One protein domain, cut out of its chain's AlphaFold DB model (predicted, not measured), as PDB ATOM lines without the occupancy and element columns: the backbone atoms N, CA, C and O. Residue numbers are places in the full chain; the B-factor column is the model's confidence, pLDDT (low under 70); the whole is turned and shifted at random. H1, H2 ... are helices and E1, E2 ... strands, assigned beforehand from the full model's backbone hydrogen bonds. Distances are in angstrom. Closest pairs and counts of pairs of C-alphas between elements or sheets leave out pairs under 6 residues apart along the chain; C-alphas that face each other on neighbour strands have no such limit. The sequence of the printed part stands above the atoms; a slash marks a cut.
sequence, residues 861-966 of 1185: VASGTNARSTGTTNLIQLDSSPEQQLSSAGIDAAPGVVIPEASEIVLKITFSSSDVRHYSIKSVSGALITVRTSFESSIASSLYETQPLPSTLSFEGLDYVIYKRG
ATOM      1  N   VAL A 861      97.673 147.805 199.625       95.00
ATOM      2  CA  VAL A 861      97.909 146.517 200.289       95.00
ATOM      3  C   VAL A 861      97.028 146.396 201.533       95.00
ATOM      4  O   VAL A 861      96.356 145.385 201.719       95.00
ATOM      5  N   ALA A 862      97.006 147.436 202.370       95.12
ATOM      6  CA  ALA A 862      96.205 147.498 203.591       95.12
ATOM      7  C   ALA A 862      95.806 148.946 203.910       95.12
ATOM      8  O   ALA A 862      96.454 149.886 203.454       95.12
ATOM      9  N   SER A 863      94.770 149.132 204.721       95.44
ATOM     10  CA  SER A 863      94.328 150.445 205.201       95.44
ATOM     11  C   SER A 863      93.468 150.292 206.449       95.44
ATOM     12  O   SER A 863      92.743 149.302 206.564       95.44
ATOM     13  N   GLY A 864      93.489 151.288 207.327       95.25
ATOM     14  CA  GLY A 864      92.666 151.331 208.534       95.25
ATOM     15  C   GLY A 864      92.653 152.724 209.159       95.25
ATOM     16  O   GLY A 864      93.340 153.628 208.686       95.25
ATOM     17  N   THR A 865      91.854 152.898 210.210       94.44
ATOM     18  CA  THR A 865      91.504 154.220 210.778       94.44
ATOM     19  C   THR A 865      91.921 154.371 212.242       94.44
ATOM     20  O   THR A 865      91.382 155.189 212.988       94.44
ATOM     21  N   ASN A 866      92.791 153.481 212.724       92.81
ATOM     22  CA  ASN A 866      93.136 153.396 214.139       92.81
ATOM     23  C   ASN A 866      94.608 153.006 214.353       92.81
ATOM     24  O   ASN A 866      94.930 152.131 215.160       92.81
ATOM     25  N   ALA A 867      95.508 153.682 213.634       93.06
ATOM     26  CA  ALA A 867      96.940 153.639 213.912       93.06
ATOM     27  C   ALA A 867      97.295 154.443 215.180       93.06
ATOM     28  O   ALA A 867      96.631 155.421 215.539       93.06
ATOM     29  N   ARG A 868      98.329 153.986 215.897       92.50
ATOM     30  CA  ARG A 868      98.658 154.394 217.273       92.50
ATOM     31  C   ARG A 868     100.162 154.469 217.504       92.50
ATOM     32  O   ARG A 868     100.912 153.590 217.074       92.50
ATOM     33  N   SER A 869     100.596 155.481 218.247       90.56
ATOM     34  CA  SER A 869     101.982 155.595 218.700       90.56
ATOM     35  C   SER A 869     102.319 154.510 219.723       90.56
ATOM     36  O   SER A 869     101.524 154.204 220.608       90.56
ATOM     37  N   THR A 870     103.523 153.947 219.626       90.12
ATOM     38  CA  THR A 870     104.029 152.929 220.569       90.12
ATOM     39  C   THR A 870     104.900 153.517 221.685       90.12
ATOM     40  O   THR A 870     105.475 152.774 222.478       90.12
ATOM     41  N   GLY A 871     105.085 154.843 221.709       87.06
ATOM     42  CA  GLY A 871     106.095 155.497 222.549       87.06
ATOM     43  C   GLY A 871     107.545 155.191 222.138       87.06
ATOM     44  O   GLY A 871     108.475 155.566 222.847       87.06
ATOM     45  N   THR A 872     107.761 154.517 221.002       91.50
ATOM     46  CA  THR A 872     109.083 154.138 220.478       91.50
ATOM     47  C   THR A 872     109.309 154.776 219.109       91.50
ATOM     48  O   THR A 872     108.457 154.697 218.227       91.50
ATOM     49  N   THR A 873     110.466 155.414 218.921       92.88
ATOM     50  CA  THR A 873     110.813 156.110 217.673       92.88
ATOM     51  C   THR A 873     110.819 155.144 216.490       92.88
ATOM     52  O   THR A 873     111.366 154.046 216.590       92.88
ATOM     53  N   ASN A 874     110.253 155.565 215.355       94.19
ATOM     54  CA  ASN A 874     110.123 154.757 214.136       94.19
ATOM     55  C   ASN A 874     109.336 153.436 214.305       94.19
ATOM     56  O   ASN A 874     109.509 152.524 213.493       94.19
ATOM     57  N   LEU A 875     108.450 153.335 215.306       94.50
ATOM     58  CA  LEU A 875     107.575 152.177 215.520       94.50
ATOM     59  C   LEU A 875     106.115 152.610 215.752       94.50
ATOM     60  O   LEU A 875     105.808 153.350 216.688       94.50
ATOM     61  N   ILE A 876     105.205 152.099 214.926       94.56
ATOM     62  CA  ILE A 876     103.764 152.390 214.969       94.56
ATOM     63  C   ILE A 876     102.959 151.092 215.073       94.56
ATOM     64  O   ILE A 876     103.348 150.066 214.515       94.56
ATOM     65  N   GLN A 877     101.847 151.132 215.806       95.31
ATOM     66  CA  GLN A 877     100.898 150.026 215.909       95.31
ATOM     67  C   GLN A 877      99.659 150.317 215.059       95.31
ATOM     68  O   GLN A 877      99.124 151.421 215.094       95.31
ATOM     69  N   LEU A 878      99.195 149.313 214.321       95.31
ATOM     70  CA  LEU A 878      97.971 149.342 213.526       95.31
ATOM     71  C   LEU A 878      96.811 148.645 214.260       95.31
ATOM     72  O   LEU A 878      96.999 147.993 215.291       95.31
ATOM     73  N   ASP A 879      95.608 148.751 213.700       93.31
ATOM     74  CA  ASP A 879      94.413 148.020 214.149       93.31
ATOM     75  C   ASP A 879      94.417 146.528 213.776       93.31
ATOM     76  O   ASP A 879      93.734 145.722 214.410       93.31
ATOM     77  N   SER A 880      95.196 146.152 212.765       93.19
ATOM     78  CA  SER A 880      95.226 144.824 212.156       93.19
ATOM     79  C   SER A 880      96.639 144.469 211.672       93.19
ATOM     80  O   SER A 880      97.516 145.329 211.583       93.19
ATOM     81  N   SER A 881      96.904 143.183 211.415       93.88
ATOM     82  CA  SER A 881      98.211 142.728 210.920       93.88
ATOM     83  C   SER A 881      98.224 142.648 209.389       93.88
ATOM     84  O   SER A 881      97.476 141.842 208.833       93.88
ATOM     85  N   PRO A 882      99.096 143.405 208.695       94.50
ATOM     86  CA  PRO A 882      99.149 143.405 207.237       94.50
ATOM     87  C   PRO A 882     100.045 142.306 206.645       94.50
ATOM     88  O   PRO A 882     100.262 142.294 205.436       94.50
ATOM     89  N   GLU A 883     100.577 141.374 207.446       92.69
ATOM     90  CA  GLU A 883     101.522 140.335 206.989       92.69
ATOM     91  C   GLU A 883     100.953 139.489 205.835       92.69
ATOM     92  O   GLU A 883     101.611 139.302 204.811       92.69
ATOM     93  N   GLN A 884      99.695 139.043 205.946       92.38
ATOM     94  CA  GLN A 884      99.026 138.273 204.889       92.38
ATOM     95  C   GLN A 884      98.767 139.115 203.626       92.38
ATOM     96  O   GLN A 884      98.847 138.602 202.507       92.38
ATOM     97  N   GLN A 885      98.477 140.409 203.785       93.75
ATOM     98  CA  GLN A 885      98.233 141.330 202.673       93.75
ATOM     99  C   GLN A 885      99.537 141.635 201.918       93.75
ATOM    100  O   GLN A 885      99.573 141.561 200.692       93.75
ATOM    101  N   LEU A 886     100.632 141.878 202.642       93.06
ATOM    102  CA  LEU A 886     101.975 142.058 202.086       93.06
ATOM    103  C   LEU A 886     102.463 140.795 201.364       93.06
ATOM    104  O   LEU A 886     102.929 140.889 200.228       93.06
ATOM    105  N   SER A 887     102.257 139.617 201.961       91.56
ATOM    106  CA  SER A 887     102.535 138.329 201.311       91.56
ATOM    107  C   SER A 887     101.746 138.168 200.005       91.56
ATOM    108  O   SER A 887     102.317 137.803 198.977       91.56
ATOM    109  N   SER A 888     100.465 138.555 199.998       91.06
ATOM    110  CA  SER A 888      99.616 138.556 198.794       91.06
ATOM    111  C   SER A 888     100.083 139.562 197.727       91.06
ATOM    112  O   SER A 888      99.919 139.313 196.536       91.06
ATOM    113  N   ALA A 889     100.726 140.664 198.130       89.12
ATOM    114  CA  ALA A 889     101.374 141.638 197.243       89.12
ATOM    115  C   ALA A 889     102.793 141.219 196.780       89.12
ATOM    116  O   ALA A 889     103.510 142.012 196.150       89.12
ATOM    117  N   GLY A 890     103.215 139.986 197.086       90.88
ATOM    118  CA  GLY A 890     104.517 139.425 196.717       90.88
ATOM    119  C   GLY A 890     105.686 139.935 197.563       90.88
ATOM    120  O   GLY A 890     106.808 139.988 197.063       90.88
ATOM    121  N   ILE A 891     105.431 140.357 198.805       93.12
ATOM    122  CA  ILE A 891     106.435 140.868 199.745       93.12
ATOM    123  C   ILE A 891     106.611 139.873 200.890       93.12
ATOM    124  O   ILE A 891     105.639 139.526 201.561       93.12
ATOM    125  N   ASP A 892     107.845 139.443 201.156       91.19
ATOM    126  CA  ASP A 892     108.137 138.704 202.386       91.19
ATOM    127  C   ASP A 892     108.092 139.664 203.583       91.19
ATOM    128  O   ASP A 892     108.939 140.545 203.732       91.19
ATOM    129  N   ALA A 893     107.055 139.499 204.399       89.75
ATOM    130  CA  ALA A 893     106.795 140.265 205.609       89.75
ATOM    131  C   ALA A 893     106.734 139.355 206.849       89.75
ATOM    132  O   ALA A 893     106.048 139.689 207.814       89.75
ATOM    133  N   ALA A 894     107.405 138.195 206.827       88.06
ATOM    134  CA  ALA A 894     107.447 137.308 207.986       88.06
ATOM    135  C   ALA A 894     108.076 138.012 209.217       88.06
ATOM    136  O   ALA A 894     108.974 138.846 209.049       88.06
ATOM    137  N   PRO A 895     107.653 137.687 210.457       84.12
ATOM    138  CA  PRO A 895     108.071 138.412 211.657       84.12
ATOM    139  C   PRO A 895     109.592 138.566 211.799       84.12
ATOM    140  O   PRO A 895     110.328 137.592 211.952       84.12
ATOM    141  N   GLY A 896     110.059 139.817 211.776       77.69
ATOM    142  CA  GLY A 896     111.480 140.166 211.894       77.69
ATOM    143  C   GLY A 896     112.286 140.151 210.587       77.69
ATOM    144  O   GLY A 896     113.463 140.511 210.613       77.69
ATOM    145  N   VAL A 897     111.684 139.804 209.443       90.94
ATOM    146  CA  VAL A 897     112.306 139.988 208.122       90.94
ATOM    147  C   VAL A 897     112.386 141.482 207.794       90.94
ATOM    148  O   VAL A 897     111.420 142.233 207.946       90.94
ATOM    149  N   VAL A 898     113.557 141.927 207.332       92.88
ATOM    150  CA  VAL A 898     113.749 143.286 206.810       92.88
ATOM    151  C   VAL A 898     113.295 143.306 205.353       92.88
ATOM    152  O   VAL A 898     113.994 142.796 204.480       92.88
ATOM    153  N   ILE A 899     112.140 143.921 205.099       93.25
ATOM    154  CA  ILE A 899     111.598 144.136 203.750       93.25
ATOM    155  C   ILE A 899     112.585 145.031 202.984       93.25
ATOM    156  O   ILE A 899     112.827 146.139 203.460       93.25
ATOM    157  N   PRO A 900     113.188 144.619 201.853       90.50
ATOM    158  CA  PRO A 900     114.170 145.441 201.137       90.50
ATOM    159  C   PRO A 900     113.637 146.827 200.740       90.50
ATOM    160  O   PRO A 900     112.459 146.983 200.434       90.50
ATOM    161  N   GLU A 901     114.499 147.846 200.682       85.69
ATOM    162  CA  GLU A 901     114.073 149.197 200.263       85.69
ATOM    163  C   GLU A 901     113.530 149.197 198.820       85.69
ATOM    164  O   GLU A 901     112.486 149.781 198.543       85.69
ATOM    165  N   ALA A 902     114.156 148.403 197.943       85.31
ATOM    166  CA  ALA A 902     113.713 148.135 196.574       85.31
ATOM    167  C   ALA A 902     112.364 147.381 196.458       85.31
ATOM    168  O   ALA A 902     111.883 147.170 195.348       85.31
ATOM    169  N   SER A 903     111.737 146.971 197.568       87.81
ATOM    170  CA  SER A 903     110.347 146.492 197.572       87.81
ATOM    171  C   SER A 903     109.317 147.626 197.510       87.81
ATOM    172  O   SER A 903     108.145 147.354 197.258       87.81
ATOM    173  N   GLU A 904     109.741 148.875 197.743       88.94
ATOM    174  CA  GLU A 904     108.951 150.101 197.568       88.94
ATOM    175  C   GLU A 904     107.574 150.098 198.259       88.94
ATOM    176  O   GLU A 904     106.578 150.600 197.731       88.94
ATOM    177  N   ILE A 905     107.524 149.541 199.471       92.62
ATOM    178  CA  ILE A 905     106.335 149.564 200.326       92.62
ATOM    179  C   ILE A 905     106.318 150.841 201.164       92.62
ATOM    180  O   ILE A 905     107.257 151.126 201.914       92.62
ATOM    181  N   VAL A 906     105.225 151.589 201.031       93.38
ATOM    182  CA  VAL A 906     104.982 152.880 201.677       93.38
ATOM    183  C   VAL A 906     103.849 152.740 202.688       93.38
ATOM    184  O   VAL A 906     102.826 152.128 202.394       93.38
ATOM    185  N   LEU A 907     104.018 153.350 203.856       95.06
ATOM    186  CA  LEU A 907     102.965 153.648 204.819       95.06
ATOM    187  C   LEU A 907     102.656 155.152 204.733       95.06
ATOM    188  O   LEU A 907     103.471 155.967 205.169       95.06
ATOM    189  N   LYS A 908     101.497 155.513 204.172       94.38
ATOM    190  CA  LYS A 908     100.894 156.850 204.302       94.38
ATOM    191  C   LYS A 908     100.196 156.928 205.660       94.38
ATOM    192  O   LYS A 908      99.418 156.032 205.984       94.38
ATOM    193  N   ILE A 909     100.478 157.977 206.430       92.06
ATOM    194  CA  ILE A 909      99.817 158.304 207.702       92.06
ATOM    195  C   ILE A 909      99.230 159.708 207.576       92.06
ATOM    196  O   ILE A 909      99.936 160.630 207.163       92.06
ATOM    197  N   THR A 910      97.970 159.873 207.966       89.88
ATOM    198  CA  THR A 910      97.287 161.170 208.010       89.88
ATOM    199  C   THR A 910      97.236 161.649 209.463       89.88
ATOM    200  O   THR A 910      96.496 161.092 210.270       89.88
ATOM    201  N   PHE A 911      98.031 162.663 209.817       84.75
ATOM    202  CA  PHE A 911      97.990 163.314 211.138       84.75
ATOM    203  C   PHE A 911      96.920 164.412 211.196       84.75
ATOM    204  O   PHE A 911      96.317 164.648 212.242       84.75
ATOM    205  N   SER A 912      96.676 165.073 210.065       78.00
ATOM    206  CA  SER A 912      95.572 166.007 209.841       78.00
ATOM    207  C   SER A 912      95.229 166.034 208.346       78.00
ATOM    208  O   SER A 912      95.902 165.396 207.541       78.00
ATOM    209  N   SER A 913      94.232 166.825 207.943       61.69
ATOM    210  CA  SER A 913      93.931 167.076 206.527       61.69
ATOM    211  C   SER A 913      95.040 167.809 205.749       61.69
ATOM    212  O   SER A 913      94.892 167.995 204.546       61.69
ATOM    213  N   SER A 914      96.114 168.256 206.412       61.53
ATOM    214  CA  SER A 914      97.269 168.939 205.805       61.53
ATOM    215  C   SER A 914      98.638 168.378 206.225       61.53
ATOM    216  O   SER A 914      99.644 168.730 205.618       61.53
ATOM    217  N   ASP A 915      98.701 167.493 207.225       79.62
ATOM    218  CA  ASP A 915      99.915 166.778 207.637       79.62
ATOM    219  C   ASP A 915      99.775 165.294 207.260       79.62
ATOM    220  O   ASP A 915      99.199 164.482 207.993       79.62
ATOM    221  N   VAL A 916     100.266 164.964 206.062       84.81
ATOM    222  CA  VAL A 916     100.241 163.627 205.461       84.81
ATOM    223  C   VAL A 916     101.672 163.171 205.205       84.81
ATOM    224  O   VAL A 916     102.377 163.758 204.387       84.81
ATOM    225  N   ARG A 917     102.089 162.089 205.866       88.38
ATOM    226  CA  ARG A 917     103.485 161.625 205.867       88.38
ATOM    227  C   ARG A 917     103.644 160.251 205.248       88.38
ATOM    228  O   ARG A 917     102.777 159.391 205.392       88.38
ATOM    229  N   HIS A 918     104.778 160.037 204.588       92.19
ATOM    230  CA  HIS A 918     105.046 158.856 203.770       92.19
ATOM    231  C   HIS A 918     106.323 158.139 204.222       92.19
ATOM    232  O   HIS A 918     107.442 158.569 203.951       92.19
ATOM    233  N   TYR A 919     106.167 157.001 204.892       93.06
ATOM    234  CA  TYR A 919     107.277 156.240 205.463       93.06
ATOM    235  C   TYR A 919     107.563 154.955 204.673       93.06
ATOM    236  O   TYR A 919     106.644 154.224 204.315       93.06
ATOM    237  N   SER A 920     108.837 154.618 204.446       93.31
ATOM    238  CA  SER A 920     109.223 153.303 203.900       93.31
ATOM    239  C   SER A 920     109.171 152.236 204.998       93.31
ATOM    240  O   SER A 920     109.704 152.446 206.092       93.31
ATOM    241  N   ILE A 921     108.563 151.076 204.730       94.50
ATOM    242  CA  ILE A 921     108.393 150.035 205.756       94.50
ATOM    243  C   ILE A 921     109.699 149.260 206.016       94.50
ATOM    244  O   ILE A 921     110.176 148.493 205.181       94.50
ATOM    245  N   LYS A 922     110.213 149.427 207.241       94.69
ATOM    246  CA  LYS A 922     111.191 148.601 207.971       94.69
ATOM    247  C   LYS A 922     111.035 147.095 207.747       94.69
ATOM    248  O   LYS A 922     111.841 146.414 207.114       94.69
ATOM    249  N   SER A 923     110.008 146.611 208.428       94.88
ATOM    250  CA  SER A 923     109.737 145.225 208.788       94.88
ATOM    251  C   SER A 923     108.387 145.204 209.509       94.88
ATOM    252  O   SER A 923     108.006 146.211 210.123       94.88
ATOM    253  N   VAL A 924     107.698 144.066 209.478       94.94
ATOM    254  CA  VAL A 924     106.408 143.862 210.153       94.94
ATOM    255  C   VAL A 924     106.558 142.806 211.253       94.94
ATOM    256  O   VAL A 924     107.460 141.967 211.208       94.94
ATOM    257  N   SER A 925     105.727 142.912 212.289       94.38
ATOM    258  CA  SER A 925     105.595 141.913 213.351       94.38
ATOM    259  C   SER A 925     104.194 142.004 213.965       94.38
ATOM    260  O   SER A 925     103.946 142.800 214.876       94.38
ATOM    261  N   GLY A 926     103.252 141.213 213.461       93.44
ATOM    262  CA  GLY A 926     101.833 141.345 213.771       93.44
ATOM    263  C   GLY A 926     101.294 142.687 213.273       93.44
ATOM    264  O   GLY A 926     101.418 143.008 212.094       93.44
ATOM    265  N   ALA A 927     100.688 143.472 214.164       94.25
ATOM    266  CA  ALA A 927     100.209 144.827 213.867       94.25
ATOM    267  C   ALA A 927     101.279 145.925 214.081       94.25
ATOM    268  O   ALA A 927     100.965 147.108 213.976       94.25
ATOM    269  N   LEU A 928     102.526 145.567 214.417       95.38
ATOM    270  CA  LEU A 928     103.618 146.530 214.598       95.38
ATOM    271  C   LEU A 928     104.386 146.742 213.288       95.38
ATOM    272  O   LEU A 928     104.896 145.789 212.697       95.38
ATOM    273  N   ILE A 929     104.519 148.006 212.886       95.69
ATOM    274  CA  ILE A 929     105.303 148.446 211.728       95.69
ATOM    275  C   ILE A 929     106.511 149.240 212.211       95.69
ATOM    276  O   ILE A 929     106.372 150.272 212.868       95.69
ATOM    277  N   THR A 930     107.708 148.785 211.844       95.38
ATOM    278  CA  THR A 930     108.920 149.616 211.922       95.38
ATOM    279  C   THR A 930     109.054 150.428 210.634       95.38
ATOM    280  O   THR A 930     108.783 149.892 209.560       95.38
ATOM    281  N   VAL A 931     109.520 151.677 210.697       94.94
ATOM    282  CA  VAL A 931     109.755 152.528 209.510       94.94
ATOM    283  C   VAL A 931     111.234 152.885 209.303       94.94
ATOM    284  O   VAL A 931     112.027 152.902 210.247       94.94
ATOM    285  N   ARG A 932     111.624 153.164 208.052       92.75
ATOM    286  CA  ARG A 932     112.896 153.828 207.713       92.75
ATOM    287  C   ARG A 932     112.709 155.337 207.695       92.75
ATOM    288  O   ARG A 932     111.708 155.815 207.173       92.75
ATOM    289  N   THR A 933     113.736 156.044 208.157       89.81
ATOM    290  CA  THR A 933     113.909 157.498 207.972       89.81
ATOM    291  C   THR A 933     115.362 157.843 207.608       89.81
ATOM    292  O   THR A 933     115.872 158.918 207.898       89.81
ATOM    293  N   SER A 934     116.062 156.870 207.027       86.81
ATOM    294  CA  SER A 934     117.460 156.918 206.598       86.81
ATOM    295  C   SER A 934     117.623 155.899 205.476       86.81
ATOM    296  O   SER A 934     117.183 154.756 205.641       86.81
ATOM    297  N   PHE A 935     118.245 156.310 204.377       83.25
ATOM    298  CA  PHE A 935     118.177 155.646 203.075       83.25
ATOM    299  C   PHE A 935     119.567 155.596 202.442       83.25
ATOM    300  O   PHE A 935     120.401 156.464 202.716       83.25
ATOM    301  N   GLU A 936     119.822 154.607 201.589       72.31
ATOM    302  CA  GLU A 936     121.056 154.577 200.800       72.31
ATOM    303  C   GLU A 936     120.932 155.529 199.598       72.31
ATOM    304  O   GLU A 936     119.873 155.660 198.977       72.31
ATOM    305  N   SER A 937     122.017 156.239 199.267       60.31
ATOM    306  CA  SER A 937     121.981 157.423 198.387       60.31
ATOM    307  C   SER A 937     121.622 157.146 196.919       60.31
ATOM    308  O   SER A 937     121.539 158.080 196.130       60.31
ATOM    309  N   SER A 938     121.420 155.882 196.544       55.75
ATOM    310  CA  SER A 938     120.957 155.441 195.224       55.75
ATOM    311  C   SER A 938     119.450 155.156 195.144       55.75
ATOM    312  O   SER A 938     118.952 154.934 194.045       55.75
ATOM    313  N   ILE A 939     118.728 155.117 196.274       55.22
ATOM    314  CA  ILE A 939     117.287 154.771 196.333       55.22
ATOM    315  C   ILE A 939     116.459 155.845 197.072       55.22
ATOM    316  O   ILE A 939     115.240 155.903 196.906       55.22
ATOM    317  N   ALA A 940     117.116 156.762 197.796       50.88
ATOM    318  CA  ALA A 940     116.528 157.890 198.525       50.88
ATOM    319  C   ALA A 940     115.663 158.839 197.654       50.88
ATOM    320  O   ALA A 940     116.096 159.916 197.247       50.88
ATOM    321  N   SER A 941     114.416 158.449 197.379       56.97
ATOM    322  CA  SER A 941     113.444 159.280 196.664       56.97
ATOM    323  C   SER A 941     112.780 160.294 197.598       56.97
ATOM    324  O   SER A 941     112.477 159.968 198.746       56.97
ATOM    325  N   SER A 942     112.467 161.481 197.076       63.47
ATOM    326  CA  SER A 942     111.792 162.581 197.791       63.47
ATOM    327  C   SER A 942     110.400 162.245 198.345       63.47
ATOM    328  O   SER A 942     109.839 163.044 199.085       63.47
ATOM    329  N   LEU A 943     109.848 161.071 198.021       73.69
ATOM    330  CA  LEU A 943     108.603 160.562 198.595       73.69
ATOM    331  C   LEU A 943     108.735 160.186 200.081       73.69
ATOM    332  O   LEU A 943     107.719 160.130 200.761       73.69
ATOM    333  N   TYR A 944     109.935 159.860 200.577       85.75
ATOM    334  CA  TYR A 944     110.089 159.289 201.916       85.75
ATOM    335  C   TYR A 944     110.502 160.299 202.989       85.75
ATOM    336  O   TYR A 944     111.479 161.032 202.844       85.75
ATOM    337  N   GLU A 945     109.817 160.227 204.129       88.56
ATOM    338  CA  GLU A 945     110.171 160.945 205.349       88.56
ATOM    339  C   GLU A 945     111.594 160.627 205.815       88.56
ATOM    340  O   GLU A 945     111.930 159.490 206.156       88.56
ATOM    341  N   THR A 946     112.423 161.664 205.904       87.12
ATOM    342  CA  THR A 946     113.734 161.608 206.568       87.12
ATOM    343  C   THR A 946     113.648 161.999 208.046       87.12
ATOM    344  O   THR A 946     114.567 161.709 208.815       87.12
ATOM    345  N   GLN A 947     112.536 162.600 208.487       88.56
ATOM    346  CA  GLN A 947     112.305 162.895 209.898       88.56
ATOM    347  C   GLN A 947     111.830 161.640 210.652       88.56
ATOM    348  O   GLN A 947     110.860 161.010 210.224       88.56
ATOM    349  N   PRO A 948     112.458 161.276 211.790       87.88
ATOM    350  CA  PRO A 948     111.994 160.183 212.640       87.88
ATOM    351  C   PRO A 948     110.522 160.335 213.033       87.88
ATOM    352  O   PRO A 948     110.108 161.416 213.451       87.88
ATOM    353  N   LEU A 949     109.752 159.245 212.986       87.44
ATOM    354  CA  LEU A 949     108.433 159.186 213.618       87.44
ATOM    355  C   LEU A 949     108.649 159.268 215.146       87.44
ATOM    356  O   LEU A 949     109.221 158.324 215.704       87.44
ATOM    357  N   PRO A 950     108.278 160.366 215.837       82.25
ATOM    358  CA  PRO A 950     108.789 160.621 217.182       82.25
ATOM    359  C   PRO A 950     108.118 159.752 218.248       82.25
ATOM    360  O   PRO A 950     106.892 159.673 218.314       82.25
ATOM    361  N   SER A 951     108.916 159.213 219.172       78.81
ATOM    362  CA  SER A 951     108.432 158.551 220.397       78.81
ATOM    363  C   SER A 951     107.554 159.443 221.283       78.81
ATOM    364  O   SER A 951     106.783 158.938 222.093       78.81
ATOM    365  N   THR A 952     107.678 160.766 221.150       68.06
ATOM    366  CA  THR A 952     106.979 161.773 221.959       68.06
ATOM    367  C   THR A 952     105.609 162.179 221.418       68.06
ATOM    368  O   THR A 952     104.851 162.805 222.157       68.06
ATOM    369  N   LEU A 953     105.257 161.842 220.170       65.81
ATOM    370  CA  LEU A 953     103.911 162.101 219.657       65.81
ATOM    371  C   LEU A 953     102.962 160.999 220.137       65.81
ATOM    372  O   LEU A 953     102.953 159.890 219.603       65.81
ATOM    373  N   SER A 954     102.146 161.306 221.144       75.12
ATOM    374  CA  SER A 954     101.071 160.437 221.631       75.12
ATOM    375  C   SER A 954      99.819 160.578 220.756       75.12
ATOM    376  O   SER A 954      98.857 161.242 221.143       75.12
ATOM    377  N   PHE A 955      99.847 159.985 219.561       81.50
ATOM    378  CA  PHE A 955      98.686 159.894 218.672       81.50
ATOM    379  C   PHE A 955      97.968 158.541 218.798       81.50
ATOM    380  O   PHE A 955      98.597 157.493 218.971       81.50
ATOM    381  N   GLU A 956      96.646 158.575 218.673       85.62
ATOM    382  CA  GLU A 956      95.733 157.431 218.690       85.62
ATOM    383  C   GLU A 956      94.589 157.734 217.713       85.62
ATOM    384  O   GLU A 956      94.096 158.860 217.700       85.62
ATOM    385  N   GLY A 957      94.165 156.755 216.907       86.81
ATOM    386  CA  GLY A 957      93.050 156.952 215.974       86.81
ATOM    387  C   GLY A 957      93.428 157.621 214.648       86.81
ATOM    388  O   GLY A 957      92.594 158.319 214.085       86.81
ATOM    389  N   LEU A 958      94.671 157.463 214.168       90.62
ATOM    390  CA  LEU A 958      95.072 158.010 212.863       90.62
ATOM    391  C   LEU A 958      94.704 157.079 211.702       90.62
ATOM    392  O   LEU A 958      94.855 155.854 211.804       90.62
ATOM    393  N   ASP A 959      94.321 157.681 210.578       94.25
ATOM    394  CA  ASP A 959      94.147 156.988 209.303       94.25
ATOM    395  C   ASP A 959      95.497 156.603 208.690       94.25
ATOM    396  O   ASP A 959      96.462 157.378 208.697       94.25
ATOM    397  N   TYR A 960      95.555 155.399 208.119       94.62
ATOM    398  CA  TYR A 960      96.733 154.891 207.429       94.62
ATOM    399  C   TYR A 960      96.387 154.101 206.164       94.62
ATOM    400  O   TYR A 960      95.366 153.416 206.078       94.62
ATOM    401  N   VAL A 961      97.304 154.137 205.195       95.75
ATOM    402  CA  VAL A 961      97.270 153.298 203.991       95.75
ATOM    403  C   VAL A 961      98.662 152.728 203.741       95.75
ATOM    404  O   VAL A 961      99.625 153.474 203.572       95.75
ATOM    405  N   ILE A 962      98.772 151.401 203.684       95.62
ATOM    406  CA  ILE A 962      99.950 150.709 203.156       95.62
ATOM    407  C   ILE A 962      99.722 150.461 201.671       95.62
ATOM    408  O   ILE A 962      98.760 149.790 201.292       95.62
ATOM    409  N   TYR A 963     100.633 150.938 200.828       94.06
ATOM    410  CA  TYR A 963     100.619 150.663 199.395       94.06
ATOM    411  C   TYR A 963     102.002 150.273 198.872       94.06
ATOM    412  O   TYR A 963     103.043 150.679 199.391       94.06
ATOM    413  N   LYS A 964     102.001 149.473 197.808       92.25
ATOM    414  CA  LYS A 964     103.168 149.190 196.976       92.25
ATOM    415  C   LYS A 964     103.201 150.218 195.853       92.25
ATOM    416  O   LYS A 964     102.181 150.410 195.185       92.25
ATOM    417  N   ARG A 965     104.338 150.889 195.643       88.75
ATOM    418  CA  ARG A 965     104.470 151.813 194.506       88.75
ATOM    419  C   ARG A 965     104.282 151.047 193.194       88.75
ATOM    420  O   ARG A 965     104.841 149.961 193.046       88.75
ATOM    421  N   GLY A 966     103.538 151.612 192.244       87.19
ATOM    422  CA  GLY A 966     103.484 151.059 190.887       87.19
ATOM    423  C   GLY A 966     104.865 151.127 190.230       87.19
ATOM    424  O   GLY A 966     105.668 152.007 190.564       87.19
TER     425      GLY A 966
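What this domain is: This is residues 861 to 966 of the 1185 residues of an uncharacterized protein of Bdellovibrionaceae bacterium (UniProt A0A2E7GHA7). The domain is a small closed barrel of six antiparallel strands, with one short helix, H1, packed on its outside near the start of E1. Round the ring run E1, E2, E5, E4, E3, E6 and back to E1, and two long stretches with no named element, residues 889 to 904 and 933 to 955, loop round the outside. The printed part has 106 residues, with E1, E2, H1, E3, E4, E5 and E6 in order along it. The class is mostly strand, though under half of the residues are in named elements. The whole is compact and rounded, with a radius of gyration of the C-alphas of 12.7 A and spans of 31 by 30 by 24 A.

How they stand to each other: E1, residues 861 to 869, bends by 83 degrees at residue 865, and its pairing is staggered. It forms a hairpin with E2, residues 875 to 877, where N 868 and O 877 are 2.8 A apart. On the other side of E1 is E6, residues 956 to 964, with N 862 and O 962 at 3.1 A. H1, residues 883 to 888, is on the barrel, outside it and over none of its strands, at a height over the sheet of 7.1 A; its closest C-alpha to E1 is that of Gln 885, 5.7 A from that of Val 861. Every O i to N i+4 pair in H1 is within hydrogen-bond range. E3, residues 905 to 910, has E6 on one side, with N 908 and O 961 at 2.8 A, and E4, residues 916 to 925, on the other, with N 907 and O 919 at 2.8 A. E4 bends by 76 degrees at residue 922 and forms a hairpin with E5, residues 928 to 932, where N 922 and O 930 are 2.8 A apart. E5 is also the neighbour of E2, with N 929 and O 876 at 2.9 A. E3, E4 and E5 are a meander, each strand the antiparallel neighbour of the one before; with E6, the antiparallel neighbour of E3, they make a Greek key.

Where its parts are: E1 begins at C-alpha 861, (97.909, 146.517, 200.289), and is 20.9 A long. H1 measures 8.6 A, E3 16.6 A and E5 13.7 A. E4 runs 23.7 A from C-alpha 916 at (100.241, 163.627, 205.461). E6 is 24.4 A long and ends at C-alpha 964, (103.168, 149.190, 196.976).

The domain as a whole: The C-alphas farthest apart, those of Ser 938 and Gly 957, are 34.8 A apart. The printed part has no cut. The links H1 to E3 and E5 to E6 are long, with 16 and 23 residues. The mean pLDDT of the printed part is 87.4; residues 913 to 914, 937 to 942 and 952 to 953 are under 70.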